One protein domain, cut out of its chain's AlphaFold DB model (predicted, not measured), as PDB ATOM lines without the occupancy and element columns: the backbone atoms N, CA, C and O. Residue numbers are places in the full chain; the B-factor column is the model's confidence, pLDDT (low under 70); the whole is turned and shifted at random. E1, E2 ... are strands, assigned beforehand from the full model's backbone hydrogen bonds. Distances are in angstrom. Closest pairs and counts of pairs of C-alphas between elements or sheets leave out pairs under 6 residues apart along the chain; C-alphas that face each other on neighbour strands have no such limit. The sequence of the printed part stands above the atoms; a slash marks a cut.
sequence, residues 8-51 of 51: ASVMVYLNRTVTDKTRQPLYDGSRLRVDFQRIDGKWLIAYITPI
ATOM      1  N   ALA A   8     187.567 150.598 232.713       96.38
ATOM      2  CA  ALA A   8     187.152 149.696 233.787       96.38
ATOM      3  C   ALA A   8     187.904 150.004 235.091       96.38
ATOM      4  O   ALA A   8     189.050 150.434 235.048       96.38
ATOM      5  N   SER A   9     187.288 149.725 236.239       96.44
ATOM      6  CA  SER A   9     187.931 149.807 237.558       96.44
ATOM      7  C   SER A   9     187.792 148.464 238.264       96.44
ATOM      8  O   SER A   9     186.691 147.913 238.322       96.44
ATOM      9  N   VAL A  10     188.893 147.930 238.792       95.50
ATOM     10  CA  VAL A  10     188.939 146.609 239.438       95.50
ATOM     11  C   VAL A  10     189.613 146.710 240.806       95.50
ATOM     12  O   VAL A  10     190.598 147.428 240.968       95.50
ATOM     13  N   MET A  11     189.084 145.975 241.787       95.81
ATOM     14  CA  MET A  11     189.724 145.765 243.087       95.81
ATOM     15  C   MET A  11     190.693 144.586 242.996       95.81
ATOM     16  O   MET A  11     190.295 143.487 242.610       95.81
ATOM     17  N   VAL A  12     191.945 144.800 243.380       93.56
ATOM     18  CA  VAL A  12     193.002 143.787 243.377       93.56
ATOM     19  C   VAL A  12     193.487 143.573 244.802       93.56
ATOM     20  O   VAL A  12     193.810 144.526 245.505       93.56
ATOM     21  N   TYR A  13     193.562 142.310 245.209       91.19
ATOM     22  CA  TYR A  13     194.162 141.893 246.471       91.19
ATOM     23  C   TYR A  13     195.529 141.286 246.174       91.19
ATOM     24  O   TYR A  13     195.628 140.329 245.404       91.19
ATOM     25  N   LEU A  14     196.580 141.844 246.769       86.69
ATOM     26  CA  LEU A  14     197.950 141.375 246.615       86.69
ATOM     27  C   LEU A  14     198.505 140.969 247.977       86.69
ATOM     28  O   LEU A  14     198.722 141.817 248.835       86.69
ATOM     29  N   ASN A  15     198.791 139.680 248.142       84.88
ATOM     30  CA  ASN A  15     199.555 139.184 249.279       84.88
ATOM     31  C   ASN A  15     201.018 139.082 248.849       84.88
ATOM     32  O   ASN A  15     201.344 138.259 247.989       84.88
ATOM     33  N   ARG A  16     201.895 139.912 249.421       77.56
ATOM     34  CA  ARG A  16     203.341 139.844 249.163       77.56
ATOM     35  C   ARG A  16     204.096 139.395 250.406       77.56
ATOM     36  O   ARG A  16     203.801 139.845 251.509       77.56
ATOM     37  N   THR A  17     205.106 138.557 250.196       79.31
ATOM     38  CA  THR A  17     206.139 138.288 251.197       79.31
ATOM     39  C   THR A  17     207.319 139.199 250.904       79.31
ATOM     40  O   THR A  17     207.944 139.086 249.849       79.31
ATOM     41  N   VAL A  18     207.611 140.120 251.816       78.44
ATOM     42  CA  VAL A  18     208.770 141.012 251.727       78.44
ATOM     43  C   VAL A  18     209.845 140.486 252.667       78.44
ATOM     44  O   VAL A  18     209.604 140.352 253.862       78.44
ATOM     45  N   THR A  19     211.029 140.203 252.132       74.12
ATOM     46  CA  THR A  19     212.210 139.888 252.941       74.12
ATOM     47  C   THR A  19     213.081 141.133 252.995       74.12
ATOM     48  O   THR A  19     213.651 141.537 251.980       74.12
ATOM     49  N   ASP A  20     213.171 141.768 254.158       76.38
ATOM     50  CA  ASP A  20     214.080 142.893 254.370       76.38
ATOM     51  C   ASP A  20     215.469 142.407 254.844       76.38
ATOM     52  O   ASP A  20     215.757 141.207 254.919       76.38
ATOM     53  N   LYS A  21     216.360 143.345 255.189       71.56
ATOM     54  CA  LYS A  21     217.710 143.026 255.694       71.56
ATOM     55  C   LYS A  21     217.700 142.227 257.010       71.56
ATOM     56  O   LYS A  21     218.731 141.659 257.360       71.56
ATOM     57  N   THR A  22     216.566 142.153 257.712       71.44
ATOM     58  CA  THR A  22     216.382 141.369 258.943       71.44
ATOM     59  C   THR A  22     216.017 139.903 258.673       71.44
ATOM     60  O   THR A  22     215.974 139.109 259.610       71.44
ATOM     61  N   ARG A  23     215.835 139.507 257.397       68.38
ATOM     62  CA  ARG A  23     215.509 138.136 256.946       68.38
ATOM     63  C   ARG A  23     214.190 137.577 257.496       68.38
ATOM     64  O   ARG A  23     213.973 136.369 257.431       68.38
ATOM     65  N   GLN A  24     213.305 138.427 258.011       68.81
ATOM     66  CA  GLN A  24     211.971 138.012 258.438       68.81
ATOM     67  C   GLN A  24     210.973 138.184 257.282       68.81
ATOM     68  O   GLN A  24     210.985 139.230 256.631       68.81
ATOM     69  N   PRO A  25     210.124 137.181 256.989       62.41
ATOM     70  CA  PRO A  25     209.072 137.326 255.993       62.41
ATOM     71  C   PRO A  25     207.970 138.244 256.536       62.41
ATOM     72  O   PRO A  25     207.236 137.870 257.450       62.41
ATOM     73  N   LEU A  26     207.840 139.439 255.964       62.06
ATOM     74  CA  LEU A  26     206.714 140.330 256.226       62.06
ATOM     75  C   LEU A  26     205.594 140.038 255.226       62.06
ATOM     76  O   LEU A  26     205.790 140.176 254.017       62.06
ATOM     77  N   TYR A  27     204.422 139.670 255.737       59.66
ATOM     78  CA  TYR A  27     203.204 139.556 254.943       59.66
ATOM     79  C   TYR A  27     202.495 140.903 254.913       59.66
ATOM     80  O   TYR A  27     201.973 141.360 255.928       59.66
ATOM     81  N   ASP A  28     202.476 141.528 253.744       66.38
ATOM     82  CA  ASP A  28     201.731 142.758 253.506       66.38
ATOM     83  C   ASP A  28     200.605 142.451 252.515       66.38
ATOM     84  O   ASP A  28     200.852 142.063 251.367       66.38
ATOM     85  N   GLY A  29     199.370 142.540 253.004       67.69
ATOM     86  CA  GLY A  29     198.169 142.461 252.187       67.69
ATOM     87  C   GLY A  29     197.831 143.854 251.676       67.69
ATOM     88  O   GLY A  29     197.329 144.683 252.429       67.69
ATOM     89  N   SER A  30     198.071 144.112 250.394       79.88
ATOM     90  CA  SER A  30     197.716 145.380 249.757       79.88
ATOM     91  C   SER A  30     196.418 145.225 248.973       79.88
ATOM     92  O   SER A  30     196.302 144.344 248.118       79.88
ATOM     93  N   ARG A  31     195.443 146.099 249.233       90.31
ATOM     94  CA  ARG A  31     194.285 146.263 248.351       90.31
ATOM     95  C   ARG A  31     194.562 147.445 247.447       90.31
ATOM     96  O   ARG A  31     194.980 148.509 247.901       90.31
ATOM     97  N   LEU A  32     194.358 147.238 246.159       92.94
ATOM     98  CA  LEU A  32     194.619 148.231 245.136       92.94
ATOM     99  C   LEU A  32     193.362 148.393 244.297       92.94
ATOM    100  O   LEU A  32     192.790 147.411 243.826       92.94
ATOM    101  N   ARG A  33     192.962 149.635 244.047       94.81
ATOM    102  CA  ARG A  33     192.080 149.939 242.926       94.81
ATOM    103  C   ARG A  33     192.958 150.128 241.703       94.81
ATOM    104  O   ARG A  33     193.864 150.960 241.722       94.81
ATOM    105  N   VAL A  34     192.670 149.380 240.647       96.94
ATOM    106  CA  VAL A  34     193.345 149.503 239.358       96.94
ATOM    107  C   VAL A  34     192.335 149.982 238.332       96.94
ATOM    108  O   VAL A  34     191.337 149.307 238.066       96.94
ATOM    109  N   ASP A  35     192.595 151.157 237.774       97.81
ATOM    110  CA  ASP A  35     191.822 151.710 236.673       97.81
ATOM    111  C   ASP A  35     192.502 151.328 235.352       97.81
ATOM    112  O   ASP A  35     193.716 151.482 235.191       97.81
ATOM    113  N   PHE A  36     191.720 150.811 234.409       97.81
ATOM    114  CA  PHE A  36     192.155 150.379 233.088       97.81
ATOM    115  C   PHE A  36     191.549 151.255 231.997       97.81
ATOM    116  O   PHE A  36     190.372 151.622 232.068       97.81
ATOM    117  N   GLN A  37     192.327 151.487 230.942       97.62
ATOM    118  CA  GLN A  37     191.881 152.112 229.701       97.62
ATOM    119  C   GLN A  37     192.177 151.195 228.515       97.62
ATOM    120  O   GLN A  37     193.231 150.557 228.451       97.62
ATOM    121  N   ARG A  38     191.249 151.130 227.562       96.25
ATOM    122  CA  ARG A  38     191.436 150.400 226.315       96.25
ATOM    123  C   ARG A  38     192.072 151.305 225.261       96.25
ATOM    124  O   ARG A  38     191.462 152.279 224.840       96.25
ATOM    125  N   ILE A  39     193.281 150.968 224.818       95.75
ATOM    126  CA  ILE A  39     194.026 151.683 223.771       95.75
ATOM    127  C   ILE A  39     194.458 150.655 222.726       95.75
ATOM    128  O   ILE A  39     195.001 149.607 223.076       95.75
ATOM    129  N   ASP A  40     194.145 150.905 221.452       94.75
ATOM    130  CA  ASP A  40     194.434 150.000 220.327       94.75
ATOM    131  C   ASP A  40     194.004 148.545 220.583       94.75
ATOM    132  O   ASP A  40     194.710 147.575 220.308       94.75
ATOM    133  N   GLY A  41     192.825 148.388 221.189       94.00
ATOM    134  CA  GLY A  41     192.247 147.088 221.517       94.00
ATOM    135  C   GLY A  41     192.810 146.418 222.776       94.00
ATOM    136  O   GLY A  41     192.202 145.440 223.217       94.00
ATOM    137  N   LYS A  42     193.875 146.949 223.390       96.31
ATOM    138  CA  LYS A  42     194.521 146.417 224.602       96.31
ATOM    139  C   LYS A  42     194.051 147.147 225.853       96.31
ATOM    140  O   LYS A  42     193.896 148.361 225.834       96.31
ATOM    141  N   TRP A  43     193.875 146.415 226.947       96.88
ATOM    142  CA  TRP A  43     193.629 147.004 228.263       96.88
ATOM    143  C   TRP A  43     194.957 147.335 228.931       96.88
ATOM    144  O   TRP A  43     195.763 146.442 229.186       96.88
ATOM    145  N   LEU A  44     195.182 148.615 229.199       97.50
ATOM    146  CA  LEU A  44     196.379 149.130 229.850       97.50
ATOM    147  C   LEU A  44     196.005 149.706 231.213       97.50
ATOM    148  O   LEU A  44     194.911 150.245 231.380       97.50
ATOM    149  N   ILE A  45     196.908 149.585 232.184       97.19
ATOM    150  CA  ILE A  45     196.729 150.202 233.501       97.19
ATOM    151  C   ILE A  45     196.880 151.713 233.329       97.19
ATOM    152  O   ILE A  45     197.942 152.189 232.934       97.19
ATOM    153  N   ALA A  46     195.816 152.447 233.631       97.19
ATOM    154  CA  ALA A  46     195.805 153.900 233.627       97.19
ATOM    155  C   ALA A  46     196.254 154.456 234.986       97.19
ATOM    156  O   ALA A  46     197.007 155.426 235.037       97.19
ATOM    157  N   TYR A  47     195.813 153.836 236.087       97.62
ATOM    158  CA  TYR A  47     196.156 154.290 237.435       97.62
ATOM    159  C   TYR A  47     196.068 153.166 238.477       97.62
ATOM    160  O   TYR A  47     195.256 152.248 238.348       97.62
ATOM    161  N   ILE A  48     196.893 153.254 239.524       94.94
ATOM    162  CA  ILE A  48     196.870 152.353 240.685       94.94
ATOM    163  C   ILE A  48     196.719 153.203 241.945       94.94
ATOM    164  O   ILE A  48     197.563 154.050 242.225       94.94
ATOM    165  N   THR A  49     195.672 152.937 242.722       95.69
ATOM    166  CA  THR A  49     195.407 153.610 244.002       95.69
ATOM    167  C   THR A  49     195.466 152.594 245.144       95.69
ATOM    168  O   THR A  49     194.702 151.626 245.105       95.69
ATOM    169  N   PRO A  50     196.321 152.781 246.164       90.44
ATOM    170  CA  PRO A  50     196.239 152.017 247.411       90.44
ATOM    171  C   PRO A  50     194.942 152.319 248.180       90.44
ATOM    172  O   PRO A  50     194.529 153.480 248.223       90.44
ATOM    173  N   ILE A  51     194.315 151.304 248.791       84.38
ATOM    174  CA  ILE A  51     193.053 151.428 249.561       84.38
ATOM    175  C   ILE A  51     192.990 150.560 250.826       84.38
ATOM    176  O   ILE A  51     193.489 149.414 250.850       84.38
TER     177      ILE A  51
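What this domain is: This is residues 8 to 51 of the 51 residues of the protein "Mce associated protein" of Mycobacterium tuberculosis (UniProt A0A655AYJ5). A long, strongly twisted, arched ribbon: hairpin E1 and E2, with E3 folded back along residues 32 to 39 of E2, which bends by 56 degrees at residue 31. The printed part has 44 residues and three strands, E1, E2, E3, a meander, each strand the antiparallel neighbour of the one before. It is all strand and extended, with a radius of gyration of the C-alphas of 14.5 A and spans of 45 by 19 by 11 A.

Where its parts are: E1, residues 8 to 19, is 33.0 A long from C-alpha 8 at (187.152, 149.696, 233.787). E2, residues 25 to 39, is 38.4 A long. E3, residues 42 to 50, is 23.5 A long, ending at C-alpha 50 at (196.239, 152.017, 247.411).

How they stand to each other: Edge strand E1 is antiparallel to inner strand E2 at 152 degrees; N 10 and O 34 are 2.9 A apart, within hydrogen-bond range. Hairpin E2 and E3 is antiparallel at 137 degrees, with N 33 and O 49 within range at 2.8 A.

The domain as a whole: The C-alphas farthest apart, of Thr 22 and Asp 40, are 45.2 A apart. The printed part has no cut; both links are tight. pLDDT is under 70 at residues 23 to 29.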